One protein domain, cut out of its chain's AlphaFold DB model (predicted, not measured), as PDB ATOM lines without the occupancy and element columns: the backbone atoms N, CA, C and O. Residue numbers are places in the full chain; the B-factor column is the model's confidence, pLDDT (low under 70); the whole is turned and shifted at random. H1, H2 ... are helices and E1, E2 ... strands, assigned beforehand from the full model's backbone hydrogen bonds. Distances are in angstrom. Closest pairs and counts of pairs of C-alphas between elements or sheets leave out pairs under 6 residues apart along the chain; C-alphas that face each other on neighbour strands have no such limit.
ATOM      1  N   VAL A   6      54.942 172.474  76.700       97.62
ATOM      2  CA  VAL A   6      55.159 171.772  75.429       97.62
ATOM      3  C   VAL A   6      56.531 172.110  74.885       97.62
ATOM      4  O   VAL A   6      57.053 173.192  75.152       97.62
ATOM      5  N   TRP A   7      57.134 171.194  74.138       97.75
ATOM      6  CA  TRP A   7      58.489 171.401  73.643       97.75
ATOM      7  C   TRP A   7      58.742 170.763  72.282       97.75
ATOM      8  O   TRP A   7      58.080 169.804  71.891       97.75
ATOM      9  N   ARG A   8      59.742 171.285  71.574       96.56
ATOM     10  CA  ARG A   8      60.333 170.677  70.376       96.56
ATOM     11  C   ARG A   8      61.852 170.710  70.481       96.56
ATOM     12  O   ARG A   8      62.416 171.637  71.061       96.56
ATOM     13  N   LYS A   9      62.505 169.700  69.915       94.75
ATOM     14  CA  LYS A   9      63.965 169.665  69.814       94.75
ATOM     15  C   LYS A   9      64.425 170.521  68.628       94.75
ATOM     16  O   LYS A   9      63.822 170.447  67.558       94.75
ATOM     17  N   LEU A  10      65.451 171.337  68.837       92.12
ATOM     18  CA  LEU A  10      66.103 172.153  67.813       92.12
ATOM     19  C   LEU A  10      67.247 171.376  67.149       92.12
ATOM     20  O   LEU A  10      67.738 170.381  67.688       92.12
ATOM     21  N   GLU A  11      67.698 171.849  65.987       88.19
ATOM     22  CA  GLU A  11      68.862 171.286  65.285       88.19
ATOM     23  C   GLU A  11      70.145 171.391  66.125       88.19
ATOM     24  O   GLU A  11      70.983 170.492  66.080       88.19
ATOM     25  N   SER A  12      70.238 172.413  66.985       84.38
ATOM     26  CA  SER A  12      71.308 172.606  67.976       84.38
ATOM     27  C   SER A  12      71.328 171.558  69.100       84.38
ATOM     28  O   SER A  12      72.174 171.624  69.983       84.38
ATOM     29  N   ASN A  13      70.408 170.585  69.093       83.56
ATOM     30  CA  ASN A  13      70.119 169.648  70.185       83.56
ATOM     31  C   ASN A  13      69.531 170.265  71.466       83.56
ATOM     32  O   ASN A  13      69.241 169.517  72.401       83.56
ATOM     33  N   GLU A  14      69.273 171.570  71.490       93.31
ATOM     34  CA  GLU A  14      68.533 172.238  72.561       93.31
ATOM     35  C   GLU A  14      67.019 172.000  72.432       93.31
ATOM     36  O   GLU A  14      66.516 171.461  71.441       93.31
ATOM     37  N   PHE A  15      66.264 172.430  73.440       96.25
ATOM     38  CA  PHE A  15      64.813 172.311  73.480       96.25
ATOM     39  C   PHE A  15      64.172 173.692  73.509       96.25
ATOM     40  O   PHE A  15      64.385 174.465  74.444       96.25
ATOM     41  N   ARG A  16      63.329 173.982  72.513       97.69
ATOM     42  CA  ARG A  16      62.433 175.139  72.544       97.69
ATOM     43  C   ARG A  16      61.157 174.737  73.261       97.69
ATOM     44  O   ARG A  16      60.491 173.783  72.857       97.69
ATOM     45  N   THR A  17      60.834 175.453  74.325       97.56
ATOM     46  CA  THR A  17      59.728 175.150  75.234       97.56
ATOM     47  C   THR A  17      58.736 176.305  75.289       97.56
ATOM     48  O   THR A  17      59.121 177.462  75.127       97.56
ATOM     49  N   TYR A  18      57.468 175.983  75.532       97.88
ATOM     50  CA  TYR A  18      56.391 176.934  75.783       97.88
ATOM     51  C   TYR A  18      55.604 176.494  77.020       97.88
ATOM     52  O   TYR A  18      55.096 175.370  77.068       97.88
ATOM     53  N   ASN A  19      55.506 177.367  78.021       96.75
ATOM     54  CA  ASN A  19      54.703 177.132  79.216       96.75
ATOM     55  C   ASN A  19      53.269 177.626  78.984       96.75
ATOM     56  O   ASN A  19      53.040 178.804  78.702       96.75
ATOM     57  N   TYR A  20      52.292 176.727  79.114       95.25
ATOM     58  CA  TYR A  20      50.904 177.059  78.809       95.25
ATOM     59  C   TYR A  20      50.292 178.068  79.788       95.25
ATOM     60  O   TYR A  20      49.434 178.850  79.378       95.25
ATOM     61  N   GLU A  21      50.696 178.065  81.057       93.38
ATOM     62  CA  GLU A  21      50.142 178.960  82.076       93.38
ATOM     63  C   GLU A  21      50.776 180.350  82.005       93.38
ATOM     64  O   GLU A  21      50.058 181.341  81.887       93.38
ATOM     65  N   THR A  22      52.110 180.429  81.990       95.75
ATOM     66  CA  THR A  22      52.826 181.717  81.987       95.75
ATOM     67  C   THR A  22      52.903 182.363  80.607       95.75
ATOM     68  O   THR A  22      53.267 183.530  80.503       95.75
ATOM     69  N   LYS A  23      52.570 181.619  79.542       97.06
ATOM     70  CA  LYS A  23      52.673 182.048  78.134       97.06
ATOM     71  C   LYS A  23      54.099 182.397  77.699       97.06
ATOM     72  O   LYS A  23      54.284 183.074  76.693       97.06
ATOM     73  N   GLN A  24      55.102 181.927  78.436       97.19
ATOM     74  CA  GLN A  24      56.504 182.217  78.165       97.19
ATOM     75  C   GLN A  24      57.162 181.115  77.343       97.19
ATOM     76  O   GLN A  24      56.870 179.925  77.507       97.19
ATOM     77  N   PHE A  25      58.105 181.535  76.505       97.94
ATOM     78  CA  PHE A  25      59.028 180.641  75.827       97.94
ATOM     79  C   PHE A  25      60.373 180.603  76.537       97.94
ATOM     80  O   PHE A  25      60.827 181.606  77.087       97.94
ATOM     81  N   ALA A  26      61.045 179.463  76.445       96.94
ATOM     82  CA  ALA A  26      62.440 179.327  76.832       96.94
ATOM     83  C   ALA A  26      63.160 178.356  75.896       96.94
ATOM     84  O   ALA A  26      62.560 177.394  75.403       96.94
ATOM     85  N   THR A  27      64.451 178.591  75.683       97.50
ATOM     86  CA  THR A  27      65.359 177.621  75.067       97.50
ATOM     87  C   THR A  27      66.236 177.049  76.169       97.50
ATOM     88  O   THR A  27      66.853 177.807  76.913       97.50
ATOM     89  N   ILE A  28      66.238 175.726  76.318       94.62
ATOM     90  CA  ILE A  28      66.952 175.041  77.398       94.62
ATOM     91  C   ILE A  28      67.782 173.879  76.857       94.62
ATOM     92  O   ILE A  28      67.364 173.175  75.940       94.62
ATOM     93  N   ASN A  29      68.928 173.626  77.485       90.12
ATOM     94  CA  ASN A  29      69.829 172.531  77.108       90.12
ATOM     95  C   ASN A  29      69.332 171.161  77.589       90.12
ATOM     96  O   ASN A  29      69.700 170.123  77.043       90.12
ATOM     97  N   LYS A  30      68.496 171.141  78.632       88.44
ATOM     98  CA  LYS A  30      67.991 169.913  79.250       88.44
ATOM     99  C   LYS A  30      66.571 170.114  79.758       88.44
ATOM    100  O   LYS A  30      66.292 171.082  80.456       88.44
ATOM    101  N   LEU A  31      65.697 169.163  79.444       88.50
ATOM    102  CA  LEU A  31      64.346 169.104  79.997       88.50
ATOM    103  C   LEU A  31      64.385 168.757  81.495       88.50
ATOM    104  O   LEU A  31      65.103 167.843  81.911       88.50
ATOM    105  N   VAL A  32      63.568 169.447  82.292       84.19
ATOM    106  CA  VAL A  32      63.353 169.142  83.715       84.19
ATOM    107  C   VAL A  32      62.185 168.165  83.829       84.19
ATOM    108  O   VAL A  32      61.104 168.424  83.311       84.19
ATOM    109  N   TYR A  33      62.392 167.017  84.478       80.69
ATOM    110  CA  TYR A  33      61.392 165.939  84.555       80.69
ATOM    111  C   TYR A  33      60.437 166.043  85.755       80.69
ATOM    112  O   TYR A  33      59.608 165.156  85.956       80.69
ATOM    113  N   GLU A  34      60.515 167.146  86.499       88.31
ATOM    114  CA  GLU A  34      59.681 167.474  87.663       88.31
ATOM    115  C   GLU A  34      58.460 168.339  87.299       88.31
ATOM    116  O   GLU A  34      57.904 169.061  88.123       88.31
ATOM    117  N   SER A  35      58.029 168.297  86.036       90.56
ATOM    118  CA  SER A  35      56.824 168.979  85.573       90.56
ATOM    119  C   SER A  35      56.121 168.183  84.477       90.56
ATOM    120  O   SER A  35      56.701 167.304  83.827       90.56
ATOM    121  N   ASN A  36      54.833 168.474  84.280       94.06
ATOM    122  CA  ASN A  36      54.088 167.932  83.151       94.06
ATOM    123  C   ASN A  36      54.651 168.524  81.859       94.06
ATOM    124  O   ASN A  36      54.655 169.744  81.686       94.06
ATOM    125  N   GLN A  37      55.084 167.668  80.940       95.19
ATOM    126  CA  GLN A  37      55.698 168.115  79.699       95.19
ATOM    127  C   GLN A  37      55.396 167.194  78.523       95.19
ATOM    128  O   GLN A  37      55.379 165.967  78.653       95.19
ATOM    129  N   PHE A  38      55.191 167.786  77.351       96.94
ATOM    130  CA  PHE A  38      54.740 167.069  76.163       96.94
ATOM    131  C   PHE A  38      55.522 167.494  74.921       96.94
ATOM    132  O   PHE A  38      55.583 168.672  74.576       96.94
ATOM    133  N   GLU A  39      56.113 166.515  74.242       97.25
ATOM    134  CA  GLU A  39      56.778 166.732  72.960       97.25
ATOM    135  C   GLU A  39      55.746 167.069  71.879       97.25
ATOM    136  O   GLU A  39      54.749 166.365  71.714       97.25
ATOM    137  N   MET A  40      56.004 168.116  71.103       97.75
ATOM    138  CA  MET A  40      55.159 168.487  69.980       97.75
ATOM    139  C   MET A  40      55.063 167.342  68.970       97.75
ATOM    140  O   MET A  40      56.063 166.810  68.487       97.75
ATOM    141  N   PHE A  41      53.834 166.954  68.620       96.75
ATOM    142  CA  PHE A  41      53.625 165.900  67.634       96.75
ATOM    143  C   PHE A  41      54.132 166.300  66.244       96.75
ATOM    144  O   PHE A  41      54.124 167.464  65.858       96.75
ATOM    145  N   LYS A  42      54.485 165.295  65.435       90.50
ATOM    146  CA  LYS A  42      54.795 165.494  64.013       90.50
ATOM    147  C   LYS A  42      53.606 166.107  63.253       90.50
ATOM    148  O   LYS A  42      52.438 165.866  63.589       90.50
ATOM    149  N   GLY A  43      53.919 166.850  62.192       88.81
ATOM    150  CA  GLY A  43      52.937 167.555  61.358       88.81
ATOM    151  C   GLY A  43      52.511 168.915  61.914       88.81
ATOM    152  O   GLY A  43      51.457 169.413  61.533       88.81
ATOM    153  N   PHE A  44      53.280 169.467  62.850       94.38
ATOM    154  CA  PHE A  44      53.275 170.885  63.192       94.38
ATOM    155  C   PHE A  44      54.537 171.519  62.611       94.38
ATOM    156  O   PHE A  44      55.568 170.849  62.511       94.38
ATOM    157  N   GLU A  45      54.447 172.787  62.224       94.50
ATOM    158  CA  GLU A  45      55.607 173.546  61.770       94.50
ATOM    159  C   GLU A  45      56.607 173.748  62.910       94.50
ATOM    160  O   GLU A  45      56.264 173.740  64.094       94.50
ATOM    161  N   ALA A  46      57.873 173.919  62.552       93.25
ATOM    162  CA  ALA A  46      58.951 174.144  63.498       93.25
ATOM    163  C   ALA A  46      59.016 175.633  63.905       93.25
ATOM    164  O   ALA A  46      60.060 176.272  63.766       93.25
ATOM    165  N   THR A  47      57.914 176.172  64.433       96.50
ATOM    166  CA  THR A  47      57.757 177.582  64.833       96.50
ATOM    167  C   THR A  47      57.220 177.716  66.260       96.50
ATOM    168  O   THR A  47      56.756 176.743  66.867       96.50
ATOM    169  N   ASP A  48      57.327 178.913  66.834       97.88
ATOM    170  CA  ASP A  48      56.809 179.208  68.174       97.88
ATOM    171  C   ASP A  48      55.272 179.301  68.162       97.88
ATOM    172  O   ASP A  48      54.604 178.798  69.068       97.88
ATOM    173  N   GLU A  49      54.693 179.816  67.078       98.06
ATOM    174  CA  GLU A  49      53.251 179.854  66.823       98.06
ATOM    175  C   GLU A  49      52.662 178.438  66.788       98.06
ATOM    176  O   GLU A  49      51.609 178.170  67.374       98.06
ATOM    177  N   ALA A  50      53.367 177.498  66.153       97.81
ATOM    178  CA  ALA A  50      52.964 176.100  66.116       97.81
ATOM    179  C   ALA A  50      53.023 175.431  67.501       97.81
ATOM    180  O   ALA A  50      52.144 174.621  67.807       97.81
ATOM    181  N   LEU A  51      53.987 175.790  68.364       97.62
ATOM    182  CA  LEU A  51      54.033 175.321  69.759       97.62
ATOM    183  C   LEU A  51      52.839 175.839  70.572       97.62
ATOM    184  O   LEU A  51      52.206 175.061  71.291       97.62
ATOM    185  N   VAL A  52      52.487 177.121  70.428       98.38
ATOM    186  CA  VAL A  52      51.305 177.714  71.082       98.38
ATOM    187  C   VAL A  52      50.036 177.008  70.617       98.38
ATOM    188  O   VAL A  52      49.225 176.572  71.440       98.38
ATOM    189  N   LYS A  53      49.890 176.831  69.299       98.12
ATOM    190  CA  LYS A  53      48.766 176.101  68.711       98.12
ATOM    191  C   LYS A  53      48.702 174.669  69.239       98.12
ATOM    192  O   LYS A  53      47.627 174.206  69.611       98.12
ATOM    193  N   PHE A  54      49.831 173.967  69.300       98.25
ATOM    194  CA  PHE A  54      49.889 172.608  69.827       98.25
ATOM    195  C   PHE A  54      49.441 172.543  71.293       98.25
ATOM    196  O   PHE A  54      48.656 171.665  71.647       98.25
ATOM    197  N   ALA A  55      49.870 173.483  72.141       97.75
ATOM    198  CA  ALA A  55      49.426 173.542  73.533       97.75
ATOM    199  C   ALA A  55      47.910 173.783  73.656       97.75
ATOM    200  O   ALA A  55      47.253 173.168  74.497       97.75
ATOM    201  N   ALA A  56      47.337 174.632  72.797       97.38
ATOM    202  CA  ALA A  56      45.891 174.850  72.735       97.38
ATOM    203  C   ALA A  56      45.135 173.593  72.260       97.38
ATOM    204  O   ALA A  56      44.182 173.162  72.912       97.38
ATOM    205  N   ASP A  57      45.601 172.955  71.182       97.88
ATOM    206  CA  ASP A  57      45.036 171.704  70.663       97.88
ATOM    207  C   ASP A  57      45.075 170.590  71.730       97.88
ATOM    208  O   ASP A  57      44.120 169.829  71.879       97.88
ATOM    209  N   MET A  58      46.151 170.515  72.523       97.69
ATOM    210  CA  MET A  58      46.303 169.554  73.621       97.69
ATOM    211  C   MET A  58      45.211 169.695  74.690       97.69
ATOM    212  O   MET A  58      44.740 168.679  75.205       97.69
ATOM    213  N   ILE A  59      44.764 170.917  75.001       97.38
ATOM    214  CA  ILE A  59      43.646 171.154  75.929       97.38
ATOM    215  C   ILE A  59      42.332 170.639  75.348       97.38
ATOM    216  O   ILE A  59      41.592 169.942  76.047       97.38
ATOM    217  N   VAL A  60      42.064 170.930  74.073       97.56
ATOM    218  CA  VAL A  60      40.872 170.429  73.373       97.56
ATOM    219  C   VAL A  60      40.872 168.903  73.387       97.56
ATOM    220  O   VAL A  60      39.935 168.282  73.888       97.56
ATOM    221  N   TRP A  61      41.973 168.285  72.953       98.25
ATOM    222  CA  TRP A  61      42.080 166.830  72.884       98.25
ATOM    223  C   TRP A  61      41.995 166.146  74.245       98.25
ATOM    224  O   TRP A  61      41.440 165.052  74.349       98.25
ATOM    225  N   ARG A  62      42.560 166.758  75.289       96.69
ATOM    226  CA  ARG A  62      42.424 166.280  76.665       96.69
ATOM    227  C   ARG A  62      40.963 166.322  77.098       96.69
ATOM    228  O   ARG A  62      40.492 165.347  77.672       96.69
ATOM    229  N   ASN A  63      40.268 167.432  76.857       96.62
ATOM    230  CA  ASN A  63      38.884 167.610  77.289       96.62
ATOM    231  C   ASN A  63      37.932 166.640  76.577       96.62
ATOM    232  O   ASN A  63      37.051 166.096  77.240       96.62
ATOM    233  N   ASP A  64      38.163 166.348  75.291       97.12
ATOM    234  CA  ASP A  64      37.461 165.274  74.575       97.12
ATOM    235  C   ASP A  64      37.567 163.947  75.340       97.12
ATOM    236  O   ASP A  64      36.562 163.307  75.631       97.12
ATOM    237  N   ILE A  65      38.788 163.538  75.712       96.69
ATOM    238  CA  ILE A  65      39.033 162.279  76.433       96.69
ATOM    239  C   ILE A  65      38.396 162.312  77.826       96.69
ATOM    240  O   ILE A  65      37.771 161.342  78.251       96.69
ATOM    241  N   LEU A  66      38.576 163.426  78.535       95.12
ATOM    242  CA  LEU A  66      38.206 163.591  79.935       95.12
ATOM    243  C   LEU A  66      36.693 163.585  80.160       95.12
ATOM    244  O   LEU A  66      36.238 163.106  81.199       95.12
ATOM    245  N   ASN A  67      35.951 164.148  79.206       94.38
ATOM    246  CA  ASN A  67      34.509 164.359  79.290       94.38
ATOM    247  C   ASN A  67      33.720 163.369  78.424       94.38
ATOM    248  O   ASN A  67      32.491 163.372  78.442       94.38
ATOM    249  N   ALA A  68      34.402 162.509  77.664       89.56
ATOM    250  CA  ALA A  68      33.744 161.429  76.959       89.56
ATOM    251  C   ALA A  68      33.178 160.421  77.959       89.56
ATOM    252  O   ALA A  68      33.924 159.749  78.677       89.56
ATOM    253  N   ASN A  69      31.865 160.214  77.913       92.06
ATOM    254  CA  ASN A  69      31.158 159.143  78.625       92.06
ATOM    255  C   ASN A  69      31.473 157.741  78.042       92.06
ATOM    256  O   ASN A  69      30.595 156.905  77.854       92.06
ATOM    257  N   ILE A  70      32.742 157.488  77.704       94.31
ATOM    258  CA  ILE A  70      33.273 156.238  77.146       94.31
ATOM    259  C   ILE A  70      33.948 155.407  78.243       94.31
ATOM    260  O   ILE A  70      33.886 154.175  78.216       94.31
ATOM    261  N   LEU A  71      34.608 156.064  79.199       92.94
ATOM    262  CA  LEU A  71      35.378 155.406  80.248       92.94
ATOM    263  C   LEU A  71      34.551 155.226  81.520       92.94
ATOM    264  O   LEU A  71      33.914 156.158  81.993       92.94
ATOM    265  N   LYS A  72      34.641 154.039  82.137       86.25
ATOM    266  CA  LYS A  72      34.048 153.785  83.465       86.25
ATOM    267  C   LYS A  72      34.726 154.588  84.577       86.25
ATOM    268  O   LYS A  72      34.091 154.945  85.560       86.25
ATOM    269  N   LYS A  73      36.036 154.814  84.444       86.75
ATOM    270  CA  LYS A  73      36.840 155.631  85.355       86.75
ATOM    271  C   LYS A  73      37.397 156.802  84.569       86.75
ATOM    272  O   LYS A  73      37.954 156.600  83.492       86.75
ATOM    273  N   ARG A  74      37.259 158.005  85.122       89.25
ATOM    274  CA  ARG A  74      37.775 159.228  84.512       89.25
ATOM    275  C   ARG A  74      39.279 159.092  84.263       89.25
ATOM    276  O   ARG A  74      40.019 158.691  85.159       89.25
ATOM    277  N   PHE A  75      39.717 159.434  83.056       93.44
ATOM    278  CA  PHE A  75      41.128 159.461  82.685       93.44
ATOM    279  C   PHE A  75      41.484 160.865  82.217       93.44
ATOM    280  O   PHE A  75      40.966 161.349  81.213       93.44
ATOM    281  N   ASP A  76      42.364 161.517  82.964       94.31
ATOM    282  CA  ASP A  76      42.902 162.816  82.605       94.31
ATOM    283  C   ASP A  76      44.332 162.650  82.096       94.31
ATOM    284  O   ASP A  76      45.236 162.298  82.852       94.31
ATOM    285  N   TYR A  77      44.530 162.959  80.815       95.50
ATOM    286  CA  TYR A  77      45.828 162.876  80.148       95.50
ATOM    287  C   TYR A  77      46.904 163.763  80.807       95.50
ATOM    288  O   TYR A  77      48.093 163.578  80.571       95.50
ATOM    289  N   PHE A  78      46.526 164.763  81.611       94.94
ATOM    290  CA  PHE A  78      47.467 165.661  82.301       94.94
ATOM    291  C   PHE A  78      47.643 165.312  83.785       94.94
ATOM    292  O   PHE A  78      48.282 166.060  84.535       94.94
ATOM    293  N   SER A  79      47.078 164.192  84.240       89.81
ATOM    294  CA  SER A  79      47.289 163.718  85.605       89.81
ATOM    295  C   SER A  79      48.665 163.081  85.765       89.81
ATOM    296  O   SER A  79      49.101 162.280  84.934       89.81
ATOM    297  N   HIS A  80      49.334 163.428  86.861       88.25
ATOM    298  CA  HIS A  80      50.500 162.699  87.340       88.25
ATOM    299  C   HIS A  80      50.063 161.435  88.086       88.25
ATOM    300  O   HIS A  80      48.914 161.299  88.512       88.25
ATOM    301  N   PHE A  81      50.993 160.501  88.244       84.12
ATOM    302  CA  PHE A  81      50.797 159.300  89.045       84.12
ATOM    303  C   PHE A  81      51.738 159.332  90.247       84.12
ATOM    304  O   PHE A  81      52.946 159.460  90.065       84.12
ATOM    305  N   THR A  82      51.198 159.175  91.451       85.62
ATOM    306  CA  THR A  82      51.995 159.092  92.681       85.62
ATOM    307  C   THR A  82      52.166 157.630  93.069       85.62
ATOM    308  O   THR A  82      51.193 156.886  93.203       85.62
ATOM    309  N   TYR A  83      53.416 157.198  93.204       80.19
ATOM    310  CA  TYR A  83      53.763 155.872  93.699       80.19
ATOM    311  C   TYR A  83      53.501 155.773  95.208       80.19
ATOM    312  O   TYR A  83      53.475 156.776  95.915       80.19
ATOM    313  N   ALA A  84      53.361 154.546  95.723       83.12
ATOM    314  CA  ALA A  84      53.154 154.309  97.156       83.12
ATOM    315  C   ALA A  84      54.299 154.853  98.036       83.12
ATOM    316  O   ALA A  84      54.077 155.187  99.190       83.12
ATOM    317  N   ASN A  85      55.506 154.984  97.477       85.69
ATOM    318  CA  ASN A  85      56.669 155.564  98.148       85.69
ATOM    319  C   ASN A  85      56.729 157.105  98.070       85.69
ATOM    320  O   ASN A  85      57.766 157.682  98.377       85.69
ATOM    321  N   GLY A  86      55.667 157.768  97.602       87.50
ATOM    322  CA  GLY A  86      55.594 159.226  97.470       87.50
ATOM    323  C   GLY A  86      56.204 159.794  96.185       87.50
ATOM    324  O   GLY A  86      55.956 160.957  95.872       87.50
ATOM    325  N   ASN A  87      56.934 159.000  95.391       86.88
ATOM    326  CA  ASN A  87      57.516 159.490  94.139       86.88
ATOM    327  C   ASN A  87      56.421 159.887  93.143       86.88
ATOM    328  O   ASN A  87      55.471 159.136  92.908       86.88
ATOM    329  N   ILE A  88      56.591 161.038  92.493       88.50
ATOM    330  CA  ILE A  88      55.649 161.543  91.493       88.50
ATOM    331  C   ILE A  88      56.176 161.244  90.094       88.50
ATOM    332  O   ILE A  88      57.316 161.536  89.742       88.50
ATOM    333  N   LYS A  89      55.306 160.680  89.261       89.25
ATOM    334  CA  LYS A  89      55.528 160.511  87.830       89.25
ATOM    335  C   LYS A  89      54.687 161.523  87.074       89.25
ATOM    336  O   LYS A  89      53.493 161.311  86.854       89.25
ATOM    337  N   TYR A  90      55.326 162.622  86.687       92.88
ATOM    338  CA  TYR A  90      54.689 163.705  85.946       92.88
ATOM    339  C   TYR A  90      54.176 163.254  84.576       92.88
ATOM    340  O   TYR A  90      54.659 162.282  83.978       92.88
ATOM    341  N   ALA A  91      53.158 163.953  84.079       94.50
ATOM    342  CA  ALA A  91      52.520 163.627  82.819       94.50
ATOM    343  C   ALA A  91      53.447 163.945  81.640       94.50
ATOM    344  O   ALA A  91      53.936 165.059  81.484       94.50
ATOM    345  N   ASN A  92      53.643 162.945  80.789       95.00
ATOM    346  CA  ASN A  92      54.198 163.081  79.451       95.00
ATOM    347  C   ASN A  92      53.571 162.010  78.554       95.00
ATOM    348  O   ASN A  92      52.919 161.087  79.051       95.00
ATOM    349  N   HIS A  93      53.780 162.094  77.243       95.44
ATOM    350  CA  HIS A  93      53.162 161.164  76.295       95.44
ATOM    351  C   HIS A  93      53.390 159.683  76.639       95.44
ATOM    352  O   HIS A  93      52.436 158.903  76.685       95.44
ATOM    353  N   ALA A  94      54.627 159.295  76.964       92.56
ATOM    354  CA  ALA A  94      54.969 157.912  77.289       92.56
ATOM    355  C   ALA A  94      54.315 157.431  78.597       92.56
ATOM    356  O   ALA A  94      53.826 156.302  78.673       92.56
ATOM    357  N   ASN A  95      54.272 158.288  79.616       92.62
ATOM    358  CA  ASN A  95      53.670 157.988  80.911       92.62
ATOM    359  C   ASN A  95      52.149 157.846  80.808       92.62
ATOM    360  O   ASN A  95      51.576 156.982  81.468       92.62
ATOM    361  N   GLN A  96      51.501 158.628  79.944       94.94
ATOM    362  CA  GLN A  96      50.059 158.517  79.722       94.94
ATOM    363  C   GLN A  96      49.684 157.266  78.933       94.94
ATOM    364  O   GLN A  96      48.697 156.616  79.262       94.94
ATOM    365  N   VAL A  97      50.501 156.862  77.953       94.94
ATOM    366  CA  VAL A  97      50.341 155.560  77.282       94.94
ATOM    367  C   VAL A  97      50.453 154.424  78.301       94.94
ATOM    368  O   VAL A  97      49.593 153.545  78.332       94.94
ATOM    369  N   HIS A  98      51.463 154.469  79.178       91.69
ATOM    370  CA  HIS A  98      51.617 153.498  80.261       91.69
ATOM    371  C   HIS A  98      50.380 153.429  81.164       91.69
ATOM    372  O   HIS A  98      49.847 152.345  81.398       91.69
ATOM    373  N   LEU A  99      49.929 154.579  81.667       91.94
ATOM    374  CA  LEU A  99      48.822 154.657  82.615       91.94
ATOM    375  C   LEU A  99      47.511 154.170  81.990       91.94
ATOM    376  O   LEU A  99      46.791 153.378  82.594       91.94
ATOM    377  N   PHE A 100      47.246 154.578  80.750       94.31
ATOM    378  CA  PHE A 100      46.070 154.149  80.004       94.31
ATOM    379  C   PHE A 100      46.059 152.631  79.778       94.31
ATOM    380  O   PHE A 100      45.032 151.982  79.971       94.31
ATOM    381  N   MET A 101      47.205 152.036  79.427       92.75
ATOM    382  CA  MET A 101      47.328 150.578  79.330       92.75
ATOM    383  C   MET A 101      47.114 149.903  80.687       92.75
ATOM    384  O   MET A 101      46.326 148.965  80.777       92.75
ATOM    385  N   LYS A 102      47.736 150.408  81.758       89.75
ATOM    386  CA  LYS A 102      47.581 149.869  83.118       89.75
ATOM    387  C   LYS A 102      46.114 149.814  83.567       89.75
ATOM    388  O   LYS A 102      45.738 148.905  84.294       89.75
ATOM    389  N   TYR A 103      45.286 150.769  83.146       91.38
ATOM    390  CA  TYR A 103      43.868 150.818  83.516       91.38
ATOM    391  C   TYR A 103      42.950 149.940  82.664       91.38
ATOM    392  O   TYR A 103      41.809 149.692  83.066       91.38
ATOM    393  N   HIS A 104      43.390 149.524  81.476       94.06
ATOM    394  CA  HIS A 104      42.485 148.960  80.472       94.06
ATOM    395  C   HIS A 104      42.922 147.620  79.884       94.06
ATOM    396  O   HIS A 104      42.118 147.004  79.176       94.06
TER     397      HIS A 104
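Overview. This is residues 6 to 104 of the 414 residues of an uncharacterized protein of Aphanomyces astaci (UniProt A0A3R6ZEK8). A small, twisted four-stranded sheet makes one end of the domain, and the long helix H1 begins over one face of it and runs on well past it with its later residues. A long link, residues 68 to 92, then folds back to the short helix H2, which only grazes the sheet with its residues 93 to 94 and is apart from H1. The printed part has 99 residues with four named strands followed by two named helices, E1 E2 E3 E4 H1 H2; the sheet order is E3 E2 E1 E4, mixed. The class is mixed, helices and strands, with under half of the residues, 48, in named elements. The whole is only just compact, close to loose, with a radius of gyration of the C-alphas of 14.6 A and spans of 42 by 32 by 23 A.

Arrangement. E1, residues 6 to 9, and E2, residues 15 to 19, form an antiparallel hairpin, with N 8 and O 16 within hydrogen-bond range at 2.9 A. E2 and E3, residues 25 to 28, form another hairpin, with N 17 and O 26 at 2.8 A. E1, E2 and E3 are a meander, each strand the antiparallel neighbour of the one before. E4, residues 37 to 39, is the parallel neighbour of E1, with N 7 and O 38 at 3.0 A. The sheet is strongly twisted, but only just: its C-alphas lie up to 4.4 A off its best plane. H1, residues 48 to 67, is on one face of this sheet, making two layers, a helix layer over a strand layer. Its height over the sheet is 8.5 A, and it lies over E2 and only just over E1, with 3 of its C-alphas on E1. It runs slantwise to the strands, at 54 degrees to E2 on the local plane. The closest C-alphas of H1 and E1 are those of Ala 55 and Val 6, 6.3 A apart. The closest C-alphas of E4 and H2, residues 93 to 104, are those of Phe 38 and His 93, 6.1 A apart. In H1 and H2 every O i to N i+4 pair is within hydrogen-bond range.

Along the chain. E1 begins with C-alpha 6 at (55.159, 171.772, 75.429). E2 measures 12.6 A from first to last C-alpha. H1 measures 29.0 A, from C-alpha 48 at (56.809, 179.208, 68.174). H2 measures 16.7 A and ends with C-alpha 104 at (42.485, 148.960, 80.472).

Size, cuts and confidence. The two C-alphas farthest apart, those of Ser 12 and Lys 72, are 44.5 A apart. The printed part has no cut. The link from H1 to H2 is long, 25 residues, and within it residues 81 to 82 pair with residues 88 to 89, antiparallel. The mean pLDDT of the printed part is 93.2, and no printed residue is under 70.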